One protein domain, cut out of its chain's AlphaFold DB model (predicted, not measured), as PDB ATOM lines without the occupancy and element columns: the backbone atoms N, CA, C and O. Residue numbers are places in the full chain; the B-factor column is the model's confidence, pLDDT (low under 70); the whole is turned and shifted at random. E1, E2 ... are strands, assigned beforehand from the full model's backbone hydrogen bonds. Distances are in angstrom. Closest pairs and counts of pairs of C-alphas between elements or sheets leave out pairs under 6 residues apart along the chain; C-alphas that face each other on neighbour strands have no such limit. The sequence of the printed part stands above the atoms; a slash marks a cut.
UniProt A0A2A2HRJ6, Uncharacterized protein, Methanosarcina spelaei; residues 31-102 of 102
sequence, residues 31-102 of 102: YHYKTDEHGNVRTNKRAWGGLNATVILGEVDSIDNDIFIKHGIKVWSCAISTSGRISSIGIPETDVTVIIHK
ATOM      1  N   TYR A  31     -40.356 -35.934 -42.370       95.25
ATOM      2  CA  TYR A  31     -40.989 -35.461 -43.595       95.25
ATOM      3  C   TYR A  31     -40.338 -36.080 -44.825       95.25
ATOM      4  O   TYR A  31     -39.117 -36.208 -44.886       95.25
ATOM      5  N   HIS A  32     -41.136 -36.362 -45.848       95.94
ATOM      6  CA  HIS A  32     -40.640 -36.765 -47.161       95.94
ATOM      7  C   HIS A  32     -40.615 -35.566 -48.103       95.94
ATOM      8  O   HIS A  32     -41.569 -34.790 -48.192       95.94
ATOM      9  N   TYR A  33     -39.496 -35.399 -48.794       94.81
ATOM     10  CA  TYR A  33     -39.290 -34.332 -49.758       94.81
ATOM     11  C   TYR A  33     -38.631 -34.873 -51.014       94.81
ATOM     12  O   TYR A  33     -37.950 -35.890 -50.996       94.81
ATOM     13  N   LYS A  34     -38.745 -34.099 -52.090       94.25
ATOM     14  CA  LYS A  34     -37.925 -34.258 -53.282       94.25
ATOM     15  C   LYS A  34     -36.941 -33.104 -53.387       94.25
ATOM     16  O   LYS A  34     -37.303 -31.945 -53.149       94.25
ATOM     17  N   THR A  35     -35.694 -33.401 -53.723       93.31
ATOM     18  CA  THR A  35     -34.685 -32.367 -53.957       93.31
ATOM     19  C   THR A  35     -34.963 -31.607 -55.253       93.31
ATOM     20  O   THR A  35     -35.389 -32.199 -56.244       93.31
ATOM     21  N   ASP A  36     -34.659 -30.310 -55.284       91.56
ATOM     22  CA  ASP A  36     -34.713 -29.506 -56.507       91.56
ATOM     23  C   ASP A  36     -33.589 -29.853 -57.504       91.56
ATOM     24  O   ASP A  36     -32.721 -30.685 -57.233       91.56
ATOM     25  N   GLU A  37     -33.590 -29.197 -58.666       91.06
ATOM     26  CA  GLU A  37     -32.585 -29.349 -59.738       91.06
ATOM     27  C   GLU A  37     -31.139 -29.070 -59.284       91.06
ATOM     28  O   GLU A  37     -30.174 -29.433 -59.951       91.06
ATOM     29  N   HIS A  38     -30.973 -28.426 -58.128       87.75
ATOM     30  CA  HIS A  38     -29.686 -28.107 -57.528       87.75
ATOM     31  C   HIS A  38     -29.364 -29.001 -56.316       87.75
ATOM     32  O   HIS A  38     -28.417 -28.711 -55.581       87.75
ATOM     33  N   GLY A  39     -30.162 -30.043 -56.059       88.81
ATOM     34  CA  GLY A  39     -29.964 -30.979 -54.955       88.81
ATOM     35  C   GLY A  39     -30.223 -30.389 -53.568       88.81
ATOM     36  O   GLY A  39     -29.535 -30.736 -52.602       88.81
ATOM     37  N   ASN A  40     -31.174 -29.456 -53.462       91.12
ATOM     38  CA  ASN A  40     -31.602 -28.862 -52.194       91.12
ATOM     39  C   ASN A  40     -33.029 -29.271 -51.852       91.12
ATOM     40  O   ASN A  40     -33.861 -29.431 -52.737       91.12
ATOM     41  N   VAL A  41     -33.351 -29.311 -50.561       92.44
ATOM     42  CA  VAL A  41     -34.737 -29.446 -50.100       92.44
ATOM     43  C   VAL A  41     -35.294 -28.080 -49.734       92.44
ATOM     44  O   VAL A  41     -34.705 -27.326 -48.949       92.44
ATOM     45  N   ARG A  42     -36.464 -27.762 -50.291       91.00
ATOM     46  CA  ARG A  42     -37.266 -26.600 -49.902       91.00
ATOM     47  C   ARG A  42     -38.345 -27.051 -48.928       91.00
ATOM     48  O   ARG A  42     -39.371 -27.574 -49.343       91.00
ATOM     49  N   THR A  43     -38.136 -26.800 -47.638       88.19
ATOM     50  CA  THR A  43     -39.126 -27.182 -46.614       88.19
ATOM     51  C   THR A  43     -40.373 -26.292 -46.646       88.19
ATOM     52  O   THR A  43     -41.428 -26.683 -46.161       88.19
ATOM     53  N   ASN A  44     -40.253 -25.075 -47.202       84.38
ATOM     54  CA  ASN A  44     -41.251 -23.998 -47.132       84.38
ATOM     55  C   ASN A  44     -41.639 -23.591 -45.693       84.38
ATOM     56  O   ASN A  44     -42.636 -22.900 -45.486       84.38
ATOM     57  N   LYS A  45     -40.830 -23.959 -44.690       87.94
ATOM     58  CA  LYS A  45     -41.045 -23.654 -43.271       87.94
ATOM     59  C   LYS A  45     -39.904 -22.782 -42.743       87.94
ATOM     60  O   LYS A  45     -38.928 -23.266 -42.184       87.94
ATOM     61  N   ARG A  46     -40.034 -21.457 -42.891       86.94
ATOM     62  CA  ARG A  46     -39.022 -20.493 -42.398       86.94
ATOM     63  C   ARG A  46     -38.762 -20.601 -40.892       86.94
ATOM     64  O   ARG A  46     -37.650 -20.332 -40.459       86.94
ATOM     65  N   ALA A  47     -39.764 -21.023 -40.118       91.19
ATOM     66  CA  ALA A  47     -39.651 -21.232 -38.675       91.19
ATOM     67  C   ALA A  47     -38.611 -22.298 -38.286       91.19
ATOM     68  O   ALA A  47     -38.189 -22.332 -37.139       91.19
ATOM     69  N   TRP A  48     -38.192 -23.153 -39.221       92.62
ATOM     70  CA  TRP A  48     -37.154 -24.153 -38.978       92.62
ATOM     71  C   TRP A  48     -35.739 -23.635 -39.247       92.62
ATOM     72  O   TRP A  48     -34.774 -24.370 -39.067       92.62
ATOM     73  N   GLY A  49     -35.586 -22.385 -39.691       91.38
ATOM     74  CA  GLY A  49     -34.270 -21.799 -39.907       91.38
ATOM     75  C   GLY A  49     -33.441 -21.786 -38.621       91.38
ATOM     76  O   GLY A  49     -33.899 -21.300 -37.592       91.38
ATOM     77  N   GLY A  50     -32.218 -22.307 -38.696       88.88
ATOM     78  CA  GLY A  50     -31.320 -22.468 -37.550       88.88
ATOM     79  C   GLY A  50     -31.451 -23.803 -36.812       88.88
ATOM     80  O   GLY A  50     -30.581 -24.107 -36.000       88.88
ATOM     81  N   LEU A  51     -32.470 -24.617 -37.110       92.88
ATOM     82  CA  LEU A  51     -32.549 -25.990 -36.611       92.88
ATOM     83  C   LEU A  51     -31.591 -26.910 -37.374       92.88
ATOM     84  O   LEU A  51     -31.181 -26.623 -38.505       92.88
ATOM     85  N   ASN A  52     -31.279 -28.046 -36.757       92.75
ATOM     86  CA  ASN A  52     -30.566 -29.131 -37.416       92.75
ATOM     87  C   ASN A  52     -31.562 -30.088 -38.071       92.75
ATOM     88  O   ASN A  52     -32.672 -30.288 -37.583       92.75
ATOM     89  N   ALA A  53     -31.133 -30.714 -39.155       93.69
ATOM     90  CA  ALA A  53     -31.872 -31.746 -39.848       93.69
ATOM     91  C   ALA A  53     -30.960 -32.917 -40.205       93.69
ATOM     92  O   ALA A  53     -29.787 -32.726 -40.531       93.69
ATOM     93  N   THR A  54     -31.520 -34.118 -40.198       94.19
ATOM     94  CA  THR A  54     -30.898 -35.295 -40.801       94.19
ATOM     95  C   THR A  54     -31.633 -35.617 -42.091       94.19
ATOM     96  O   THR A  54     -32.852 -35.718 -42.102       94.19
ATOM     97  N   VAL A  55     -30.903 -35.748 -43.193       94.00
ATOM     98  CA  VAL A  55     -31.435 -36.093 -44.512       94.00
ATOM     99  C   VAL A  55     -30.975 -37.496 -44.857       94.00
ATOM    100  O   VAL A  55     -29.786 -37.783 -44.771       94.00
ATOM    101  N   ILE A  56     -31.895 -38.352 -45.270       94.38
ATOM    102  CA  ILE A  56     -31.657 -39.739 -45.656       94.38
ATOM    103  C   ILE A  56     -32.040 -39.862 -47.127       94.38
ATOM    104  O   ILE A  56     -33.081 -39.353 -47.542       94.38
ATOM    105  N   LEU A  57     -31.186 -40.495 -47.927       92.75
ATOM    106  CA  LEU A  57     -31.479 -40.730 -49.335       92.75
ATOM    107  C   LEU A  57     -32.581 -41.784 -49.490       92.75
ATOM    108  O   LEU A  57     -32.442 -42.895 -48.979       92.75
ATOM    109  N   GLY A  58     -33.620 -41.455 -50.255       93.06
ATOM    110  CA  GLY A  58     -34.806 -42.285 -50.427       93.06
ATOM    111  C   GLY A  58     -35.868 -42.041 -49.359       93.06
ATOM    112  O   GLY A  58     -35.674 -41.271 -48.417       93.06
ATOM    113  N   GLU A  59     -37.003 -42.712 -49.529       93.06
ATOM    114  CA  GLU A  59     -38.102 -42.696 -48.571       93.06
ATOM    115  C   GLU A  59     -37.909 -43.811 -47.542       93.06
ATOM    116  O   GLU A  59     -37.807 -44.995 -47.871       93.06
ATOM    117  N   VAL A  60     -37.844 -43.409 -46.281       93.38
ATOM    118  CA  VAL A  60     -37.869 -44.290 -45.116       93.38
ATOM    119  C   VAL A  60     -38.943 -43.820 -44.148       93.38
ATOM    120  O   VAL A  60     -39.158 -42.613 -43.987       93.38
ATOM    121  N   ASP A  61     -39.580 -44.787 -43.498       91.69
ATOM    122  CA  ASP A  61     -40.568 -44.576 -42.446       91.69
ATOM    123  C   ASP A  61     -39.985 -44.950 -41.083       91.69
ATOM    124  O   ASP A  61     -39.038 -45.736 -40.979       91.69
ATOM    125  N   SER A  62     -40.571 -44.391 -40.027       92.31
ATOM    126  CA  SER A  62     -40.268 -44.772 -38.651       92.31
ATOM    127  C   SER A  62     -41.219 -45.862 -38.159       92.31
ATOM    128  O   SER A  62     -42.427 -45.771 -38.379       92.31
ATOM    129  N   ILE A  63     -40.696 -46.831 -37.412       93.00
ATOM    130  CA  ILE A  63     -41.464 -47.849 -36.686       93.00
ATOM    131  C   ILE A  63     -41.074 -47.733 -35.216       93.00
ATOM    132  O   ILE A  63     -39.893 -47.798 -34.903       93.00
ATOM    133  N   ASP A  64     -42.043 -47.527 -34.323       91.31
ATOM    134  CA  ASP A  64     -41.803 -47.375 -32.877       91.31
ATOM    135  C   ASP A  64     -40.730 -46.319 -32.525       91.31
ATOM    136  O   ASP A  64     -39.928 -46.504 -31.614       91.31
ATOM    137  N   ASN A  65     -40.737 -45.184 -33.239       92.69
ATOM    138  CA  ASN A  65     -39.744 -44.095 -33.167       92.69
ATOM    139  C   ASN A  65     -38.336 -44.443 -33.678       92.69
ATOM    140  O   ASN A  65     -37.435 -43.612 -33.582       92.69
ATOM    141  N   ASP A  66     -38.153 -45.604 -34.297       95.06
ATOM    142  CA  ASP A  66     -36.885 -46.017 -34.883       95.06
ATOM    143  C   ASP A  66     -36.934 -45.971 -36.409       95.06
ATOM    144  O   ASP A  66     -37.912 -46.370 -37.041       95.06
ATOM    145  N   ILE A  67     -35.846 -45.507 -37.019       94.75
ATOM    146  CA  ILE A  67     -35.642 -45.548 -38.468       94.75
ATOM    147  C   ILE A  67     -34.466 -46.465 -38.755       94.75
ATOM    148  O   ILE A  67     -33.336 -46.197 -38.345       94.75
ATOM    149  N   PHE A  68     -34.732 -47.527 -39.507       93.38
ATOM    150  CA  PHE A  68     -33.727 -48.500 -39.911       93.38
ATOM    151  C   PHE A  68     -33.165 -48.136 -41.281       93.38
ATOM    152  O   PHE A  68     -33.878 -48.130 -42.285       93.38
ATOM    153  N   ILE A  69     -31.868 -47.863 -41.332       92.31
ATOM    154  CA  ILE A  69     -31.165 -47.470 -42.548       92.31
ATOM    155  C   ILE A  69     -30.169 -48.571 -42.887       92.31
ATOM    156  O   ILE A  69     -29.265 -48.879 -42.111       92.31
ATOM    157  N   LYS A  70     -30.334 -49.170 -44.066       90.50
ATOM    158  CA  LYS A  70     -29.411 -50.192 -44.568       90.50
ATOM    159  C   LYS A  70     -28.063 -49.577 -44.935       90.50
ATOM    160  O   LYS A  70     -27.992 -48.430 -45.384       90.50
ATOM    161  N   HIS A  71     -27.002 -50.365 -44.804       87.25
ATOM    162  CA  HIS A  71     -25.669 -50.001 -45.264       87.25
ATOM    163  C   HIS A  71     -25.699 -49.517 -46.722       87.25
ATOM    164  O   HIS A  71     -26.449 -50.019 -47.562       87.25
ATOM    165  N   GLY A  72     -24.871 -48.518 -47.025       86.50
ATOM    166  CA  GLY A  72     -24.793 -47.917 -48.359       86.50
ATOM    167  C   GLY A  72     -25.845 -46.842 -48.659       86.50
ATOM    168  O   GLY A  72     -25.674 -46.114 -49.638       86.50
ATOM    169  N   ILE A  73     -26.879 -46.671 -47.825       90.31
ATOM    170  CA  ILE A  73     -27.754 -45.494 -47.912       90.31
ATOM    171  C   ILE A  73     -26.991 -44.272 -47.401       90.31
ATOM    172  O   ILE A  73     -26.372 -44.291 -46.335       90.31
ATOM    173  N   LYS A  74     -27.040 -43.192 -48.180       91.19
ATOM    174  CA  LYS A  74     -26.397 -41.932 -47.817       91.19
ATOM    175  C   LYS A  74     -27.257 -41.150 -46.836       91.19
ATOM    176  O   LYS A  74     -28.464 -41.013 -47.028       91.19
ATOM    177  N   VAL A  75     -26.603 -40.608 -45.816       91.62
ATOM    178  CA  VAL A  75     -27.231 -39.795 -44.777       91.62
ATOM    179  C   VAL A  75     -26.401 -38.535 -44.580       91.62
ATOM    180  O   VAL A  75     -25.175 -38.589 -44.597       91.62
ATOM    181  N   TRP A  76     -27.047 -37.394 -44.372       92.12
ATOM    182  CA  TRP A  76     -26.386 -36.119 -44.112       92.12
ATOM    183  C   TRP A  76     -26.980 -35.459 -42.878       92.12
ATOM    184  O   TRP A  76     -28.194 -35.351 -42.760       92.12
ATOM    185  N   SER A  77     -26.137 -34.930 -41.998       90.94
ATOM    186  CA  SER A  77     -26.572 -33.983 -40.967       90.94
ATOM    187  C   SER A  77     -26.340 -32.566 -41.475       90.94
ATOM    188  O   SER A  77     -25.233 -32.273 -41.920       90.94
ATOM    189  N   CYS A  78     -27.364 -31.712 -41.454       89.19
ATOM    190  CA  CYS A  78     -27.366 -30.385 -42.068       89.19
ATOM    191  C   CYS A  78     -28.004 -29.338 -41.146       89.19
ATOM    192  O   CYS A  78     -28.994 -29.628 -40.485       89.19
ATOM    193  N   ALA A  79     -27.537 -28.091 -41.189       90.50
ATOM    194  CA  ALA A  79     -28.318 -26.965 -40.670       90.50
ATOM    195  C   ALA A  79     -29.350 -26.489 -41.710       90.50
ATOM    196  O   ALA A  79     -29.068 -26.447 -42.912       90.50
ATOM    197  N   ILE A  80     -30.539 -26.091 -41.254       91.56
ATOM    198  CA  ILE A  80     -31.564 -25.478 -42.103       91.56
ATOM    199  C   ILE A  80     -31.276 -23.978 -42.204       91.56
ATOM    200  O   ILE A  80     -31.150 -23.281 -41.195       91.56
ATOM    201  N   SER A  81     -31.194 -23.450 -43.428       90.50
ATOM    202  CA  SER A  81     -30.959 -22.022 -43.645       90.50
ATOM    203  C   SER A  81     -32.094 -21.166 -43.069       90.50
ATOM    204  O   SER A  81     -33.234 -21.608 -42.944       90.50
ATOM    205  N   THR A  82     -31.831 -19.881 -42.831       88.62
ATOM    206  CA  THR A  82     -32.853 -18.907 -42.393       88.62
ATOM    207  C   THR A  82     -34.035 -18.764 -43.360       88.62
ATOM    208  O   THR A  82     -35.104 -18.296 -42.976       88.62
ATOM    209  N   SER A  83     -33.878 -19.186 -44.620       86.94
ATOM    210  CA  SER A  83     -34.962 -19.240 -45.605       86.94
ATOM    211  C   SER A  83     -35.786 -20.535 -45.559       86.94
ATOM    212  O   SER A  83     -36.736 -20.660 -46.331       86.94
ATOM    213  N   GLY A  84     -35.459 -21.483 -44.672       88.94
ATOM    214  CA  GLY A  84     -36.097 -22.798 -44.586       88.94
ATOM    215  C   GLY A  84     -35.600 -23.784 -45.650       88.94
ATOM    216  O   GLY A  84     -36.350 -24.659 -46.081       88.94
ATOM    217  N   ARG A  85     -34.369 -23.628 -46.145       90.69
ATOM    218  CA  ARG A  85     -33.790 -24.501 -47.175       90.69
ATOM    219  C   ARG A  85     -32.691 -25.371 -46.575       90.69
ATOM    220  O   ARG A  85     -31.828 -24.871 -45.860       90.69
ATOM    221  N   ILE A  86     -32.684 -26.650 -46.936       91.12
ATOM    222  CA  ILE A  86     -31.573 -27.563 -46.660       91.12
ATOM    223  C   ILE A  86     -30.745 -27.643 -47.933       91.12
ATOM    224  O   ILE A  86     -31.209 -28.128 -48.965       91.12
ATOM    225  N   SER A  87     -29.548 -27.067 -47.892       78.50
ATOM    226  CA  SER A  87     -28.820 -26.684 -49.100       78.50
ATOM    227  C   SER A  87     -27.552 -27.484 -49.343       78.50
ATOM    228  O   SER A  87     -26.493 -26.870 -49.472       78.50
ATOM    229  N   SER A  88     -27.579 -28.817 -49.274       66.75
ATOM    230  CA  SER A  88     -26.303 -29.552 -49.232       66.75
ATOM    231  C   SER A  88     -26.374 -31.062 -49.491       66.75
ATOM    232  O   SER A  88     -25.483 -31.787 -49.051       66.75
ATOM    233  N   ILE A  89     -27.415 -31.548 -50.171       74.69
ATOM    234  CA  ILE A  89     -27.514 -32.974 -50.524       74.69
ATOM    235  C   ILE A  89     -26.777 -33.215 -51.846       74.69
ATOM    236  O   ILE A  89     -26.138 -34.243 -52.029       74.69
ATOM    237  N   GLY A  90     -26.806 -32.228 -52.755       81.44
ATOM    238  CA  GLY A  90     -26.015 -32.223 -53.992       81.44
ATOM    239  C   GLY A  90     -26.456 -33.264 -55.024       81.44
ATOM    240  O   GLY A  90     -25.818 -33.398 -56.065       81.44
ATOM    241  N   ILE A  91     -27.546 -33.976 -54.742       87.06
ATOM    242  CA  ILE A  91     -28.164 -34.963 -55.619       87.06
ATOM    243  C   ILE A  91     -29.490 -34.361 -56.086       87.06
ATOM    244  O   ILE A  91     -30.342 -34.115 -55.235       87.06
ATOM    245  N   PRO A  92     -29.647 -34.046 -57.381       91.44
ATOM    246  CA  PRO A  92     -30.854 -33.418 -57.902       91.44
ATOM    247  C   PRO A  92     -32.009 -34.414 -58.068       91.44
ATOM    248  O   PRO A  92     -31.791 -35.617 -58.196       91.44
ATOM    249  N   GLU A  93     -33.238 -33.889 -58.078       91.94
ATOM    250  CA  GLU A  93     -34.480 -34.611 -58.415       91.94
ATOM    251  C   GLU A  93     -34.688 -35.978 -57.732       91.94
ATOM    252  O   GLU A  93     -35.318 -36.870 -58.299       91.94
ATOM    253  N   THR A  94     -34.196 -36.140 -56.506       92.94
ATOM    254  CA  THR A  94     -34.233 -37.399 -55.761       92.94
ATOM    255  C   THR A  94     -35.098 -37.274 -54.514       92.94
ATOM    256  O   THR A  94     -35.115 -36.229 -53.859       92.94
ATOM    257  N   ASP A  95     -35.818 -38.342 -54.192       95.44
ATOM    258  CA  ASP A  95     -36.628 -38.424 -52.983       95.44
ATOM    259  C   ASP A  95     -35.736 -38.628 -51.754       95.44
ATOM    260  O   ASP A  95     -34.724 -39.336 -51.795       95.44
ATOM    261  N   VAL A  96     -36.083 -37.950 -50.667       94.94
ATOM    262  CA  VAL A  96     -35.340 -37.955 -49.410       94.94
ATOM    263  C   VAL A  96     -36.293 -37.887 -48.223       94.94
ATOM    264  O   VAL A  96     -37.254 -37.114 -48.216       94.94
ATOM    265  N   THR A  97     -35.970 -38.623 -47.169       96.00
ATOM    266  CA  THR A  97     -36.558 -38.415 -45.846       96.00
ATOM    267  C   THR A  97     -35.741 -37.380 -45.087       96.00
ATOM    268  O   THR A  97     -34.514 -37.434 -45.042       96.00
ATOM    269  N   VAL A  98     -36.417 -36.427 -44.460       94.94
ATOM    270  CA  VAL A  98     -35.827 -35.373 -43.642       94.94
ATOM    271  C   VAL A  98     -36.392 -35.460 -42.233       94.94
ATOM    272  O   VAL A  98     -37.594 -35.337 -42.030       94.94
ATOM    273  N   ILE A  99     -35.501 -35.615 -41.263       95.69
ATOM    274  CA  ILE A  99     -35.789 -35.510 -39.838       95.69
ATOM    275  C   ILE A  99     -35.416 -34.095 -39.405       95.69
ATOM    276  O   ILE A  99     -34.279 -33.671 -39.606       95.69
ATOM    277  N   ILE A 100     -36.355 -33.359 -38.825       95.38
ATOM    278  CA  ILE A 100     -36.145 -32.025 -38.260       95.38
ATOM    279  C   ILE A 100     -35.943 -32.175 -36.756       95.38
ATOM    280  O   ILE A 100     -36.835 -32.674 -36.078       95.38
ATOM    281  N   HIS A 101     -34.807 -31.705 -36.239       94.00
ATOM    282  CA  HIS A 101     -34.482 -31.777 -34.816       94.00
ATOM    283  C   HIS A 101     -34.897 -30.489 -34.102       94.00
ATOM    284  O   HIS A 101     -34.316 -29.428 -34.370       94.00
ATOM    285  N   LYS A 102     -35.897 -30.580 -33.219       88.81
ATOM    286  CA  LYS A 102     -36.470 -29.453 -32.462       88.81
ATOM    287  C   LYS A 102     -36.107 -29.481 -30.981       88.81
ATOM    288  O   LYS A 102     -36.005 -30.585 -30.401       88.81
TER     289      LYS A 102
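AT A GLANCE: This is residues 31 to 102 of the 102 residues of an uncharacterized protein of Methanosarcina spelaei (UniProt A0A2A2HRJ6). With little regular structure, this is a strongly twisted four-strand sheet with two long loops, residues 35 to 51 and 80 to 94, on one side and a link holding E3 on the opposite side, where residues 62 to 67 stick out. The 72 printed residues hold no named helix and strands E1 to E5; the sheet order is E1 E5 E2 E4, antiparallel, all strand, with 26 residues in named elements. It is compact, radius of gyration of the C-alphas 11.6 A, spanning 31 by 27 by 15 A.

IN THESE COORDINATES: E1, residues 31 to 34, begins at C-alpha 31 (-40.989, -35.461, -43.595). E2 is residues 52 to 57, 16.7 A; E3 66 to 69; E4 75 to 79, 13.5 A. E5, residues 95 to 101, 19.5 A, ends at (-34.482, -31.777, -34.816).

HOW THE PARTS SIT: N 33 and O 96 of E1 and E5 are 2.9 A apart, N 99 and O 54 of E5 and E2 2.8 A, N 53 and O 78 of E2 and E4 2.7 A. E3 pairs with no named strand. Residues 41 to 42 pair antiparallel with 85 to 86.

THE WHOLE: The printed part has no cut. Links E1 to E2 and E4 to E5 are long. Residue 88 is under pLDDT 70.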